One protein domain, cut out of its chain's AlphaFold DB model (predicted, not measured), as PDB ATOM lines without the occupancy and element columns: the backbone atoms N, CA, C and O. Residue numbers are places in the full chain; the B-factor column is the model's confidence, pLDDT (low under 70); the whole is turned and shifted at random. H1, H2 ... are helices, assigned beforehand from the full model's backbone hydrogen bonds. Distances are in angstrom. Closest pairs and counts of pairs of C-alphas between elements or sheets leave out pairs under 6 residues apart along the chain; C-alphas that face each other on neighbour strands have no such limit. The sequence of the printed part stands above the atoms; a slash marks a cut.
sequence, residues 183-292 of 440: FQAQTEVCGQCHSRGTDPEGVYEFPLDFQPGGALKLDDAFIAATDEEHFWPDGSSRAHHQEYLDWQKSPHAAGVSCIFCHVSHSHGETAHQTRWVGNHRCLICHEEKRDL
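What this domain is: This is residues 183 to 292 of the 440 residues of the protein "Cytochrome_C554 domain-containing protein" of Chloroflexi bacterium B3_Chlor (UniProt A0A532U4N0). Little of this domain is regular structure: loops surround a small middle, the helical hairpin H1 and H2, with H4 touching H1. Residues 192 to 242 reach one end of the long axis; H5 and residues 284 to 292 make the other. Of 110 printed residues, 28 are in five named helices, H1 to H5; there is no named strand, and the class is all helix. It is only just compact, close to loose, with radius of gyration of the C-alphas 15.5 A and spans 50 by 33 by 26 A.

How they stand to each other: H1, residues 183 to 191, touches H2, residues 243 to 249, opposite ways at a steep tilt of 40 degrees; their closest C-alphas, Gly 191 and Tyr 244, are 5.2 A apart. H1 only just touches H4, residues 258 to 261, with 3 pairs of C-alphas within 8 A, the closest Thr 187 and Cys 258, 6.0 A. H3, residues 251 to 254, is near H1. H5, residues 280 to 283, is apart from H1. O i to N i+4 pairs are within hydrogen-bond range in 4 of 5 for H1 and 2 of 3 for H2; H3, H4 and H5 are too short for such a pair.

Where its parts are: H1 spans 12.4 A from C-alpha 183 (257.961, 195.952, 191.619); H2 spans 10.2 A; H5 ends at C-alpha 283 (272.520, 190.463, 177.677).

The domain as a whole: The printed part has no cut. The links H1 to H2 and H4 to H5 are long. Residues 219 to 221 have pLDDT under 70.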
ATOM      1  N   PHE A 183     257.270 197.158 192.038       89.44
ATOM      2  CA  PHE A 183     257.961 195.952 191.619       89.44
ATOM      3  C   PHE A 183     257.523 194.688 192.385       89.44
ATOM      4  O   PHE A 183     257.423 193.614 191.783       89.44
ATOM      5  N   GLN A 184     257.241 194.808 193.682       88.38
ATOM      6  CA  GLN A 184     256.834 193.674 194.505       88.38
ATOM      7  C   GLN A 184     255.421 193.239 194.131       88.38
ATOM      8  O   GLN A 184     255.236 192.101 193.704       88.38
ATOM      9  N   ALA A 185     254.467 194.171 194.146       91.50
ATOM     10  CA  ALA A 185     253.083 193.892 193.778       91.50
ATOM     11  C   ALA A 185     252.954 193.395 192.324       91.50
ATOM     12  O   ALA A 185     252.141 192.526 192.023       91.50
ATOM     13  N   GLN A 186     253.791 193.892 191.406       93.31
ATOM     14  CA  GLN A 186     253.862 193.399 190.027       93.31
ATOM     15  C   GLN A 186     254.269 191.922 189.949       93.31
ATOM     16  O   GLN A 186     253.759 191.196 189.099       93.31
ATOM     17  N   THR A 187     255.193 191.489 190.807       93.69
ATOM     18  CA  THR A 187     255.688 190.107 190.823       93.69
ATOM     19  C   THR A 187     254.715 189.186 191.562       93.69
ATOM     20  O   THR A 187     254.473 188.064 191.119       93.69
ATOM     21  N   GLU A 188     254.082 189.666 192.632       93.94
ATOM     22  CA  GLU A 188     253.090 188.910 193.408       93.94
ATOM     23  C   GLU A 188     251.847 188.536 192.589       93.94
ATOM     24  O   GLU A 188     251.290 187.463 192.799       93.94
ATOM     25  N   VAL A 189     251.475 189.331 191.574       95.62
ATOM     26  CA  VAL A 189     250.437 188.945 190.594       95.62
ATOM     27  C   VAL A 189     250.772 187.625 189.889       95.62
ATOM     28  O   VAL A 189     249.867 186.863 189.566       95.62
ATOM     29  N   CYS A 190     252.050 187.339 189.637       95.88
ATOM     30  CA  CYS A 190     252.483 186.058 189.077       95.88
ATOM     31  C   CYS A 190     252.615 184.994 190.172       95.88
ATOM     32  O   CYS A 190     252.218 183.847 189.973       95.88
ATOM     33  N   GLY A 191     253.148 185.392 191.331       94.75
ATOM     34  CA  GLY A 191     253.355 184.521 192.486       94.75
ATOM     35  C   GLY A 191     252.075 183.921 193.063       94.75
ATOM     36  O   GLY A 191     252.161 182.899 193.730       94.75
ATOM     37  N   GLN A 192     250.899 184.490 192.773       93.31
ATOM     38  CA  GLN A 192     249.622 183.910 193.202       93.31
ATOM     39  C   GLN A 192     249.390 182.486 192.656       93.31
ATOM     40  O   GLN A 192     248.731 181.696 193.318       93.31
ATOM     41  N   CYS A 193     249.954 182.158 191.483       95.25
ATOM     42  CA  CYS A 193     249.875 180.821 190.880       95.25
ATOM     43  C   CYS A 193     251.249 180.157 190.739       95.25
ATOM     44  O   CYS A 193     251.374 178.952 190.912       95.25
ATOM     45  N   HIS A 194     252.293 180.932 190.423       95.31
ATOM     46  CA  HIS A 194     253.669 180.438 190.261       95.31
ATOM     47  C   HIS A 194     254.407 180.331 191.598       95.31
ATOM     48  O   HIS A 194     255.569 180.718 191.732       95.31
ATOM     49  N   SER A 195     253.694 179.847 192.606       92.62
ATOM     50  CA  SER A 195     254.195 179.537 193.934       92.62
ATOM     51  C   SER A 195     253.539 178.242 194.414       92.62
ATOM     52  O   SER A 195     252.596 177.736 193.807       92.62
ATOM     53  N   ARG A 196     254.037 177.685 195.515       90.75
ATOM     54  CA  ARG A 196     253.500 176.460 196.109       90.75
ATOM     55  C   ARG A 196     253.330 176.639 197.606       90.75
ATOM     56  O   ARG A 196     254.243 177.129 198.267       90.75
ATOM     57  N   GLY A 197     252.181 176.227 198.122       90.00
ATOM     58  CA  GLY A 197     251.779 176.440 199.505       90.00
ATOM     59  C   GLY A 197     250.298 176.148 199.707       90.00
ATOM     60  O   GLY A 197     249.641 175.641 198.799       90.00
ATOM     61  N   THR A 198     249.778 176.496 200.879       90.12
ATOM     62  CA  THR A 198     248.349 176.379 201.199       90.12
ATOM     63  C   THR A 198     247.815 177.646 201.850       90.12
ATOM     64  O   THR A 198     248.580 178.467 202.356       90.12
ATOM     65  N   ASP A 199     246.499 177.800 201.908       89.06
ATOM     66  CA  ASP A 199     245.881 178.696 202.883       89.06
ATOM     67  C   ASP A 199     246.229 178.261 204.332       89.06
ATOM     68  O   ASP A 199     246.703 177.136 204.559       89.06
ATOM     69  N   PRO A 200     246.048 179.137 205.339       86.69
ATOM     70  CA  PRO A 200     246.412 178.836 206.728       86.69
ATOM     71  C   PRO A 200     245.673 177.629 207.316       86.69
ATOM     72  O   PRO A 200     246.184 176.956 208.215       86.69
ATOM     73  N   GLU A 201     244.471 177.353 206.815       88.31
ATOM     74  CA  GLU A 201     243.641 176.217 207.198       88.31
ATOM     75  C   GLU A 201     244.036 174.906 206.493       88.31
ATOM     76  O   GLU A 201     243.608 173.836 206.937       88.31
ATOM     77  N   GLY A 202     244.862 174.964 205.441       89.56
ATOM     78  CA  GLY A 202     245.295 173.804 204.657       89.56
ATOM     79  C   GLY A 202     244.189 173.191 203.792       89.56
ATOM     80  O   GLY A 202     244.253 172.006 203.470       89.56
ATOM     81  N   VAL A 203     243.149 173.962 203.476       91.62
ATOM     82  CA  VAL A 203     242.001 173.549 202.659       91.62
ATOM     83  C   VAL A 203     242.261 173.800 201.175       91.62
ATOM     84  O   VAL A 203     241.811 173.007 200.350       91.62
ATOM     85  N   TYR A 204     242.977 174.873 200.840       93.38
ATOM     86  CA  TYR A 204     243.231 175.311 199.470       93.38
ATOM     87  C   TYR A 204     244.729 175.398 199.189       93.38
ATOM     88  O   TYR A 204     245.477 175.971 199.975       93.38
ATOM     89  N   GLU A 205     245.175 174.906 198.033       91.81
ATOM     90  CA  GLU A 205     246.591 174.964 197.610       91.81
ATOM     91  C   GLU A 205     246.936 176.260 196.840       91.81
ATOM     92  O   GLU A 205     247.854 176.307 196.022       91.81
ATOM     93  N   PHE A 206     246.177 177.333 197.082       92.31
ATOM     94  CA  PHE A 206     246.318 178.633 196.420       92.31
ATOM     95  C   PHE A 206     245.824 179.786 197.319       92.31
ATOM     96  O   PHE A 206     245.049 179.558 198.250       92.31
ATOM     97  N   PRO A 207     246.250 181.039 197.069       90.81
ATOM     98  CA  PRO A 207     245.923 182.179 197.926       90.81
ATOM     99  C   PRO A 207     244.499 182.711 197.682       90.81
ATOM    100  O   PRO A 207     244.279 183.524 196.785       90.81
ATOM    101  N   LEU A 208     243.534 182.313 198.517       86.94
ATOM    102  CA  LEU A 208     242.120 182.713 198.385       86.94
ATOM    103  C   LEU A 208     241.875 184.227 198.385       86.94
ATOM    104  O   LEU A 208     241.099 184.739 197.580       86.94
ATOM    105  N   ASP A 209     242.526 184.943 199.299       81.88
ATOM    106  CA  ASP A 209     242.261 186.365 199.536       81.88
ATOM    107  C   ASP A 209     243.161 187.296 198.711       81.88
ATOM    108  O   ASP A 209     243.097 188.524 198.850       81.88
ATOM    109  N   PHE A 210     244.024 186.741 197.854       89.62
ATOM    110  CA  PHE A 210     244.885 187.565 197.023       89.62
ATOM    111  C   PHE A 210     244.061 188.306 195.967       89.62
ATOM    112  O   PHE A 210     243.186 187.755 195.304       89.62
ATOM    113  N   GLN A 211     244.366 189.588 195.798       87.00
ATOM    114  CA  GLN A 211     243.833 190.417 194.727       87.00
ATOM    115  C   GLN A 211     244.998 191.149 194.066       87.00
ATOM    116  O   GLN A 211     245.890 191.618 194.784       87.00
ATOM    117  N   PRO A 212     245.012 191.302 192.728       90.06
ATOM    118  CA  PRO A 212     246.068 192.037 192.048       90.06
ATOM    119  C   PRO A 212     246.296 193.433 192.646       90.06
ATOM    120  O   PRO A 212     245.358 194.194 192.868       90.06
ATOM    121  N   GLY A 213     247.559 193.771 192.916       83.88
ATOM    122  CA  GLY A 213     247.932 195.008 193.617       83.88
ATOM    123  C   GLY A 213     247.908 194.918 195.150       83.88
ATOM    124  O   GLY A 213     248.330 195.868 195.809       83.88
ATOM    125  N   GLY A 214     247.441 193.804 195.717       83.69
ATOM    126  CA  GLY A 214     247.637 193.431 197.117       83.69
ATOM    127  C   GLY A 214     248.966 192.704 197.349       83.69
ATOM    128  O   GLY A 214     249.713 192.448 196.410       83.69
ATOM    129  N   ALA A 215     249.238 192.367 198.613       83.88
ATOM    130  CA  ALA A 215     250.415 191.595 199.012       83.88
ATOM    131  C   ALA A 215     250.058 190.115 199.181       83.88
ATOM    132  O   ALA A 215     249.051 189.806 199.822       83.88
ATOM    133  N   LEU A 216     250.896 189.214 198.664       80.38
ATOM    134  CA  LEU A 216     250.647 187.767 198.707       80.38
ATOM    135  C   LEU A 216     250.862 187.174 200.110       80.38
ATOM    136  O   LEU A 216     250.157 186.251 200.495       80.38
ATOM    137  N   LYS A 217     251.799 187.745 200.884       76.50
ATOM    138  CA  LYS A 217     252.110 187.374 202.280       76.50
ATOM    139  C   LYS A 217     252.301 185.858 202.500       76.50
ATOM    140  O   LYS A 217     251.461 185.195 203.115       76.50
ATOM    141  N   LEU A 218     253.442 185.344 202.033       71.81
ATOM    142  CA  LEU A 218     253.791 183.911 202.019       71.81
ATOM    143  C   LEU A 218     253.945 183.224 203.402       71.81
ATOM    144  O   LEU A 218     254.278 182.042 203.498       71.81
ATOM    145  N   ASP A 219     253.788 183.980 204.480       68.88
ATOM    146  CA  ASP A 219     253.977 183.572 205.872       68.88
ATOM    147  C   ASP A 219     252.740 183.833 206.750       68.88
ATOM    148  O   ASP A 219     252.767 183.564 207.951       68.88
ATOM    149  N   ASP A 220     251.664 184.358 206.157       69.69
ATOM    150  CA  ASP A 220     250.440 184.766 206.855       69.69
ATOM    151  C   ASP A 220     249.201 184.257 206.114       69.69
ATOM    152  O   ASP A 220     248.429 183.489 206.672       69.69
ATOM    153  N   ALA A 221     249.033 184.640 204.843       67.69
ATOM    154  CA  ALA A 221     247.826 184.343 204.065       67.69
ATOM    155  C   ALA A 221     247.990 183.162 203.093       67.69
ATOM    156  O   ALA A 221     246.997 182.576 202.672       67.69
ATOM    157  N   PHE A 222     249.225 182.812 202.733       79.38
ATOM    158  CA  PHE A 222     249.530 181.658 201.890       79.38
ATOM    159  C   PHE A 222     250.833 181.016 202.356       79.38
ATOM    160  O   PHE A 222     251.906 181.526 202.070       79.38
ATOM    161  N   ILE A 223     250.754 179.926 203.109       78.88
ATOM    162  CA  ILE A 223     251.905 179.276 203.731       78.88
ATOM    163  C   ILE A 223     252.675 178.494 202.673       78.88
ATOM    164  O   ILE A 223     252.251 177.421 202.247       78.88
ATOM    165  N   ALA A 224     253.814 179.035 202.249       73.94
ATOM    166  CA  ALA A 224     254.635 178.400 201.230       73.94
ATOM    167  C   ALA A 224     255.224 177.053 201.697       73.94
ATOM    168  O   ALA A 224     255.635 176.887 202.851       73.94
ATOM    169  N   ALA A 225     255.289 176.091 200.774       76.44
ATOM    170  CA  ALA A 225     255.866 174.773 201.021       76.44
ATOM    171  C   ALA A 225     257.373 174.868 201.329       76.44
ATOM    172  O   ALA A 225     258.056 175.788 200.874       76.44
ATOM    173  N   THR A 226     257.898 173.908 202.098       77.94
ATOM    174  CA  THR A 226     259.328 173.831 202.491       77.94
ATOM    175  C   THR A 226     259.845 172.393 202.638       77.94
ATOM    176  O   THR A 226     260.900 172.162 203.225       77.94
ATOM    177  N   ASP A 227     259.098 171.406 202.153       84.69
ATOM    178  CA  ASP A 227     259.431 169.985 202.277       84.69
ATOM    179  C   ASP A 227     260.447 169.501 201.217       84.69
ATOM    180  O   ASP A 227     260.726 170.175 200.227       84.69
ATOM    181  N   GLU A 228     261.018 168.313 201.439       84.56
ATOM    182  CA  GLU A 228     262.045 167.704 200.570       84.56
ATOM    183  C   GLU A 228     261.482 167.115 199.258       84.56
ATOM    184  O   GLU A 228     262.248 166.739 198.363       84.56
ATOM    185  N   GLU A 229     260.154 167.006 199.134       85.50
ATOM    186  CA  GLU A 229     259.490 166.601 197.890       85.50
ATOM    187  C   GLU A 229     259.522 167.761 196.889       85.50
ATOM    188  O   GLU A 229     259.871 167.566 195.725       85.50
ATOM    189  N   HIS A 230     259.265 168.983 197.358       88.94
ATOM    190  CA  HIS A 230     259.182 170.170 196.510       88.94
ATOM    191  C   HIS A 230     260.464 171.013 196.461       88.94
ATOM    192  O   HIS A 230     260.558 171.924 195.638       88.94
ATOM    193  N   PHE A 231     261.460 170.749 197.308       91.38
ATOM    194  CA  PHE A 231     262.700 171.526 197.338       91.38
ATOM    195  C   PHE A 231     263.946 170.662 197.443       91.38
ATOM    196  O   PHE A 231     263.992 169.651 198.145       91.38
ATOM    197  N   TRP A 232     265.001 171.140 196.796       91.75
ATOM    198  CA  TRP A 232     266.348 170.639 196.989       91.75
ATOM    199  C   TRP A 232     266.946 171.099 198.329       91.75
ATOM    200  O   TRP A 232     266.494 172.090 198.910       91.75
ATOM    201  N   PRO A 233     268.009 170.435 198.825       89.88
ATOM    202  CA  PRO A 233     268.669 170.799 200.083       89.88
ATOM    203  C   PRO A 233     269.273 172.212 200.143       89.88
ATOM    204  O   PRO A 233     269.525 172.728 201.236       89.88
ATOM    205  N   ASP A 234     269.551 172.838 198.998       89.00
ATOM    206  CA  ASP A 234     269.988 174.240 198.912       89.00
ATOM    207  C   ASP A 234     268.810 175.235 198.921       89.00
ATOM    208  O   ASP A 234     269.001 176.453 198.968       89.00
ATOM    209  N   GLY A 235     267.585 174.707 198.915       89.38
ATOM    210  CA  GLY A 235     266.333 175.436 198.880       89.38
ATOM    211  C   GLY A 235     265.872 175.842 197.486       89.38
ATOM    212  O   GLY A 235     264.868 176.545 197.404       89.38
ATOM    213  N   SER A 236     266.547 175.450 196.408       91.62
ATOM    214  CA  SER A 236     266.017 175.621 195.052       91.62
ATOM    215  C   SER A 236     264.828 174.688 194.803       91.62
ATOM    216  O   SER A 236     264.654 173.663 195.468       91.62
ATOM    217  N   SER A 237     263.961 175.084 193.881       92.69
ATOM    218  CA  SER A 237     262.737 174.350 193.564       92.69
ATOM    219  C   SER A 237     263.021 173.013 192.880       92.69
ATOM    220  O   SER A 237     263.901 172.921 192.022       92.69
ATOM    221  N   ARG A 238     262.241 171.991 193.245       90.31
ATOM    222  CA  ARG A 238     262.312 170.625 192.697       90.31
ATOM    223  C   ARG A 238     261.025 170.198 191.983       90.31
ATOM    224  O   ARG A 238     261.029 169.221 191.239       90.31
ATOM    225  N   ALA A 239     259.942 170.950 192.142       88.88
ATOM    226  CA  ALA A 239     258.646 170.664 191.548       88.88
ATOM    227  C   ALA A 239     258.124 171.842 190.709       88.88
ATOM    228  O   ALA A 239     258.643 172.961 190.729       88.88
ATOM    229  N   HIS A 240     257.073 171.573 189.943       87.56
ATOM    230  CA  HIS A 240     256.423 172.568 189.103       87.56
ATOM    231  C   HIS A 240     255.809 173.744 189.888       87.56
ATOM    232  O   HIS A 240     255.438 173.600 191.055       87.56
ATOM    233  N   HIS A 241     255.708 174.895 189.199       90.12
ATOM    234  CA  HIS A 241     255.110 176.175 189.624       90.12
ATOM    235  C   HIS A 241     255.695 176.806 190.901       90.12
ATOM    236  O   HIS A 241     254.974 177.329 191.749       90.12
ATOM    237  N   GLN A 242     257.016 176.780 191.056       93.75
ATOM    238  CA  GLN A 242     257.710 177.388 192.202       93.75
ATOM    239  C   GLN A 242     258.604 178.574 191.799       93.75
ATOM    240  O   GLN A 242     259.436 179.034 192.586       93.75
ATOM    241  N   GLU A 243     258.435 179.111 190.587       95.38
ATOM    242  CA  GLU A 243     259.329 180.128 190.022       95.38
ATOM    243  C   GLU A 243     259.375 181.408 190.868       95.38
ATOM    244  O   GLU A 243     260.428 182.039 190.962       95.38
ATOM    245  N   TYR A 244     258.275 181.782 191.533       94.94
ATOM    246  CA  TYR A 244     258.257 182.920 192.456       94.94
ATOM    247  C   TYR A 244     259.126 182.675 193.698       94.94
ATOM    248  O   TYR A 244     259.850 183.576 194.125       94.94
ATOM    249  N   LEU A 245     259.098 181.461 194.255       93.12
ATOM    250  CA  LEU A 245     259.872 181.094 195.448       93.12
ATOM    251  C   LEU A 245     261.376 181.040 195.155       93.12
ATOM    252  O   LEU A 245     262.190 181.439 195.990       93.12
ATOM    253  N   ASP A 246     261.740 180.582 193.962       95.00
ATOM    254  CA  ASP A 246     263.100 180.668 193.432       95.00
ATOM    255  C   ASP A 246     263.519 182.129 193.212       95.00
ATOM    256  O   ASP A 246     264.574 182.567 193.682       95.00
ATOM    257  N   TRP A 247     262.667 182.915 192.550       94.81
ATOM    258  CA  TRP A 247     262.936 184.317 192.252       94.81
ATOM    259  C   TRP A 247     263.164 185.148 193.517       94.81
ATOM    260  O   TRP A 247     264.072 185.980 193.524       94.81
ATOM    261  N   GLN A 248     262.422 184.906 194.603       91.88
ATOM    262  CA  GLN A 248     262.602 185.616 195.879       91.88
ATOM    263  C   GLN A 248     264.008 185.446 196.471       91.88
ATOM    264  O   GLN A 248     264.485 186.318 197.198       91.88
ATOM    265  N   LYS A 249     264.673 184.331 196.158       90.94
ATOM    266  CA  LYS A 249     266.043 184.014 196.588       90.94
ATOM    267  C   LYS A 249     267.096 184.539 195.606       90.94
ATOM    268  O   LYS A 249     268.292 184.521 195.903       90.94
ATOM    269  N   SER A 250     266.665 184.993 194.432       94.44
ATOM    270  CA  SER A 250     267.549 185.456 193.374       94.44
ATOM    271  C   SER A 250     268.023 186.897 193.591       94.44
ATOM    272  O   SER A 250     267.319 187.715 194.191       94.44
ATOM    273  N   PRO A 251     269.166 187.285 193.001       93.88
ATOM    274  CA  PRO A 251     269.564 188.691 192.922       93.88
ATOM    275  C   PRO A 251     268.542 189.585 192.193       93.88
ATOM    276  O   PRO A 251     268.499 190.792 192.431       93.88
ATOM    277  N   HIS A 252     267.699 189.016 191.322       94.44
ATOM    278  CA  HIS A 252     266.660 189.748 190.591       94.44
ATOM    279  C   HIS A 252     265.512 190.233 191.484       94.44
ATOM    280  O   HIS A 252     264.864 191.226 191.138       94.44
ATOM    281  N   ALA A 253     265.340 189.657 192.680       92.75
ATOM    282  CA  ALA A 253     264.428 190.175 193.703       92.75
ATOM    283  C   ALA A 253     264.772 191.610 194.161       92.75
ATOM    284  O   ALA A 253     263.997 192.235 194.878       92.75
ATOM    285  N   ALA A 254     265.911 192.172 193.736       89.69
ATOM    286  CA  ALA A 254     266.277 193.566 193.973       89.69
ATOM    287  C   ALA A 254     265.649 194.577 192.986       89.69
ATOM    288  O   ALA A 254     265.885 195.777 193.135       89.69
ATOM    289  N   GLY A 255     264.878 194.139 191.978       91.31
ATOM    290  CA  GLY A 255     264.153 195.067 191.093       91.31
ATOM    291  C   GLY A 255     263.826 194.595 189.670       91.31
ATOM    292  O   GLY A 255     263.445 195.429 188.851       91.31
ATOM    293  N   VAL A 256     263.978 193.307 189.338       94.31
ATOM    294  CA  VAL A 256     263.674 192.742 188.006       94.31
ATOM    295  C   VAL A 256     262.527 191.737 188.106       94.31
ATOM    296  O   VAL A 256     262.687 190.664 188.685       94.31
ATOM    297  N   SER A 257     261.334 192.111 187.630       94.94
ATOM    298  CA  SER A 257     260.112 191.309 187.824       94.94
ATOM    299  C   SER A 257     259.901 190.324 186.679       94.94
ATOM    300  O   SER A 257     260.538 190.419 185.626       94.94
ATOM    301  N   CYS A 258     258.928 189.426 186.837       95.62
ATOM    302  CA  CYS A 258     258.561 188.432 185.827       95.62
ATOM    303  C   CYS A 258     258.316 189.061 184.445       95.62
ATOM    304  O   CYS A 258     258.782 188.549 183.427       95.62
ATOM    305  N   ILE A 259     257.634 190.212 184.389       93.88
ATOM    306  CA  ILE A 259     257.228 190.840 183.123       93.88
ATOM    307  C   ILE A 259     258.371 191.559 182.386       93.88
ATOM    308  O   ILE A 259     258.159 192.016 181.256       93.88
ATOM    309  N   PHE A 260     259.566 191.666 182.983       93.94
ATOM    310  CA  PHE A 260     260.774 192.087 182.260       93.94
ATOM    311  C   PHE A 260     261.236 191.005 181.287       93.94
ATOM    312  O   PHE A 260     261.735 191.341 180.220       93.94
ATOM    313  N   CYS A 261     261.020 189.732 181.622       94.81
ATOM    314  CA  CYS A 261     261.416 188.592 180.799       94.81
ATOM    315  C   CYS A 261     260.232 187.977 180.046       94.81
ATOM    316  O   CYS A 261     260.404 187.539 178.910       94.81
ATOM    317  N   HIS A 262     259.036 187.979 180.638       96.06
ATOM    318  CA  HIS A 262     257.836 187.351 180.083       96.06
ATOM    319  C   HIS A 262     256.845 188.353 179.485       96.06
ATOM    320  O   HIS A 262     256.814 189.542 179.824       96.06
ATOM    321  N   VAL A 263     256.004 187.847 178.583       94.19
ATOM    322  CA  VAL A 263     254.833 188.539 178.035       94.19
ATOM    323  C   VAL A 263     253.551 187.793 178.387       94.19
ATOM    324  O   VAL A 263     253.451 186.584 178.218       94.19
ATOM    325  N   SER A 264     252.534 188.531 178.827       92.81
ATOM    326  CA  SER A 264     251.261 187.933 179.268       92.81
ATOM    327  C   SER A 264     250.157 187.993 178.209       92.81
ATOM    328  O   SER A 264     249.210 187.224 178.266       92.81
ATOM    329  N   HIS A 265     250.269 188.899 177.231       93.50
ATOM    330  CA  HIS A 265     249.231 189.137 176.216       93.50
ATOM    331  C   HIS A 265     249.653 188.687 174.818       93.50
ATOM    332  O   HIS A 265     249.147 189.205 173.833       93.50
ATOM    333  N   SER A 266     250.645 187.815 174.694       89.12
ATOM    334  CA  SER A 266     251.100 187.299 173.402       89.12
ATOM    335  C   SER A 266     251.909 186.036 173.624       89.12
ATOM    336  O   SER A 266     252.465 185.861 174.704       89.12
ATOM    337  N   HIS A 267     252.082 185.233 172.581       83.38
ATOM    338  CA  HIS A 267     252.950 184.057 172.618       83.38
ATOM    339  C   HIS A 267     254.436 184.343 172.889       83.38
ATOM    340  O   HIS A 267     255.177 183.416 173.181       83.38
ATOM    341  N   GLY A 268     254.891 185.599 172.804       87.25
ATOM    342  CA  GLY A 268     256.313 185.925 172.928       87.25
ATOM    343  C   GLY A 268     257.135 185.377 171.766       87.25
ATOM    344  O   GLY A 268     256.598 185.057 170.707       87.25
ATOM    345  N   GLU A 269     258.449 185.303 171.956       89.12
ATOM    346  CA  GLU A 269     259.374 184.735 170.969       89.12
ATOM    347  C   GLU A 269     259.695 183.250 171.235       89.12
ATOM    348  O   GLU A 269     260.399 182.622 170.446       89.12
ATOM    349  N   THR A 270     259.197 182.670 172.336       86.19
ATOM    350  CA  THR A 270     259.406 181.257 172.704       86.19
ATOM    351  C   THR A 270     258.110 180.593 173.157       86.19
ATOM    352  O   THR A 270     257.184 181.270 173.589       86.19
ATOM    353  N   ALA A 271     258.077 179.255 173.164       83.31
ATOM    354  CA  ALA A 271     256.945 178.481 173.687       83.31
ATOM    355  C   ALA A 271     256.603 178.790 175.163       83.31
ATOM    356  O   ALA A 271     255.471 178.585 175.579       83.31
ATOM    357  N   HIS A 272     257.555 179.345 175.926       87.31
ATOM    358  CA  HIS A 272     257.411 179.733 177.338       87.31
ATOM    359  C   HIS A 272     257.085 181.229 177.529       87.31
ATOM    360  O   HIS A 272     257.366 181.810 178.579       87.31
ATOM    361  N   GLN A 273     256.561 181.895 176.492       91.62
ATOM    362  CA  GLN A 273     256.126 183.299 176.534       91.62
ATOM    363  C   GLN A 273     257.214 184.287 176.982       91.62
ATOM    364  O   GLN A 273     256.943 185.274 177.669       91.62
ATOM    365  N   THR A 274     258.465 184.052 176.582       93.50
ATOM    366  CA  THR A 274     259.552 185.004 176.856       93.50
ATOM    367  C   THR A 274     259.622 186.091 175.782       93.50
ATOM    368  O   THR A 274     259.304 185.851 174.617       93.50
ATOM    369  N   ARG A 275     260.032 187.305 176.166       93.00
ATOM    370  CA  ARG A 275     260.167 188.466 175.269       93.00
ATOM    371  C   ARG A 275     261.242 188.290 174.209       93.00
ATOM    372  O   ARG A 275     261.108 188.882 173.149       93.00
ATOM    373  N   TRP A 276     262.297 187.546 174.530       92.69
ATOM    374  CA  TRP A 276     263.500 187.446 173.714       92.69
ATOM    375  C   TRP A 276     264.018 186.014 173.669       92.69
ATOM    376  O   TRP A 276     264.021 185.323 174.689       92.69
ATOM    377  N   VAL A 277     264.524 185.595 172.513       90.06
ATOM    378  CA  VAL A 277     265.208 184.304 172.341       90.06
ATOM    379  C   VAL A 277     266.673 184.322 172.787       90.06
ATOM    380  O   VAL A 277     267.367 185.341 172.749       90.06
ATOM    381  N   GLY A 278     267.172 183.140 173.158       90.50
ATOM    382  CA  GLY A 278     268.580 182.892 173.474       90.50
ATOM    383  C   GLY A 278     269.163 183.823 174.544       90.50
ATOM    384  O   GLY A 278     268.469 184.236 175.471       90.50
ATOM    385  N   ASN A 279     270.443 184.175 174.399       91.94
ATOM    386  CA  ASN A 279     271.167 185.010 175.369       91.94
ATOM    387  C   ASN A 279     270.741 186.476 175.357       91.94
ATOM    388  O   ASN A 279     271.077 187.215 176.281       91.94
ATOM    389  N   HIS A 280     269.990 186.919 174.344       91.81
ATOM    390  CA  HIS A 280     269.543 188.307 174.273       91.81
ATOM    391  C   HIS A 280     268.741 188.712 175.518       91.81
ATOM    392  O   HIS A 280     268.920 189.827 176.008       91.81
ATOM    393  N   ARG A 281     267.960 187.780 176.086       93.69
ATOM    394  CA  ARG A 281     267.174 187.991 177.310       93.69
ATOM    395  C   ARG A 281     268.019 188.420 178.517       93.69
ATOM    396  O   ARG A 281     267.552 189.194 179.338       93.69
ATOM    397  N   CYS A 282     269.254 187.930 178.612       94.88
ATOM    398  CA  CYS A 282     270.170 188.222 179.714       94.88
ATOM    399  C   CYS A 282     271.031 189.443 179.375       94.88
ATOM    400  O   CYS A 282     271.182 190.367 180.171       94.88
ATOM    401  N   LEU A 283     271.558 189.466 178.148       94.38
ATOM    402  CA  LEU A 283     272.520 190.463 177.677       94.38
ATOM    403  C   LEU A 283     271.916 191.854 177.448       94.38
ATOM    404  O   LEU A 283     272.661 192.786 177.152       94.38
ATOM    405  N   ILE A 284     270.594 192.012 177.564       92.88
ATOM    406  CA  ILE A 284     269.962 193.337 177.587       92.88
ATOM    407  C   ILE A 284     270.373 194.144 178.829       92.88
ATOM    408  O   ILE A 284     270.474 195.366 178.747       92.88
ATOM    409  N   CYS A 285     270.659 193.460 179.942       95.25
ATOM    410  CA  CYS A 285     271.157 194.061 181.180       95.25
ATOM    411  C   CYS A 285     272.611 193.660 181.470       95.25
ATOM    412  O   CYS A 285     273.394 194.500 181.897       95.25
ATOM    413  N   HIS A 286     272.982 192.406 181.193       95.25
ATOM    414  CA  HIS A 286     274.310 191.842 181.462       95.25
ATOM    415  C   HIS A 286     275.252 191.949 180.258       95.25
ATOM    416  O   HIS A 286     275.868 190.970 179.832       95.25
ATOM    417  N   GLU A 287     275.330 193.126 179.639       94.81
ATOM    418  CA  GLU A 287     276.140 193.321 178.432       94.81
ATOM    419  C   GLU A 287     277.631 193.014 178.663       94.81
ATOM    420  O   GLU A 287     278.316 192.530 177.758       94.81
ATOM    421  N   GLU A 288     278.125 193.202 179.886       94.75
ATOM    422  CA  GLU A 288     279.491 192.865 180.284       94.75
ATOM    423  C   GLU A 288     279.810 191.367 180.169       94.75
ATOM    424  O   GLU A 288     280.981 190.993 180.154       94.75
ATOM    425  N   LYS A 289     278.786 190.510 180.068       92.06
ATOM    426  CA  LYS A 289     278.906 189.054 179.904       92.06
ATOM    427  C   LYS A 289     278.747 188.591 178.456       92.06
ATOM    428  O   LYS A 289     278.739 187.392 178.198       92.06
ATOM    429  N   ARG A 290     278.619 189.519 177.497       90.44
ATOM    430  CA  ARG A 290     278.420 189.200 176.070       90.44
ATOM    431  C   ARG A 290     279.564 188.375 175.484       90.44
ATOM    432  O   ARG A 290     279.322 187.544 174.611       90.44
ATOM    433  N   ASP A 291     280.793 188.632 175.921       89.75
ATOM    434  CA  ASP A 291     281.960 187.869 175.489       89.75
ATOM    435  C   ASP A 291     282.035 186.529 176.234       89.75
ATOM    436  O   ASP A 291     282.586 186.431 177.334       89.75
ATOM    437  N   LEU A 292     281.461 185.494 175.618       86.62
ATOM    438  CA  LEU A 292     281.445 184.143 176.171       86.62
ATOM    439  C   LEU A 292     282.842 183.522 176.260       86.62
ATOM    440  O   LEU A 292     283.062 182.714 177.152       86.62
TER     441      LEU A 292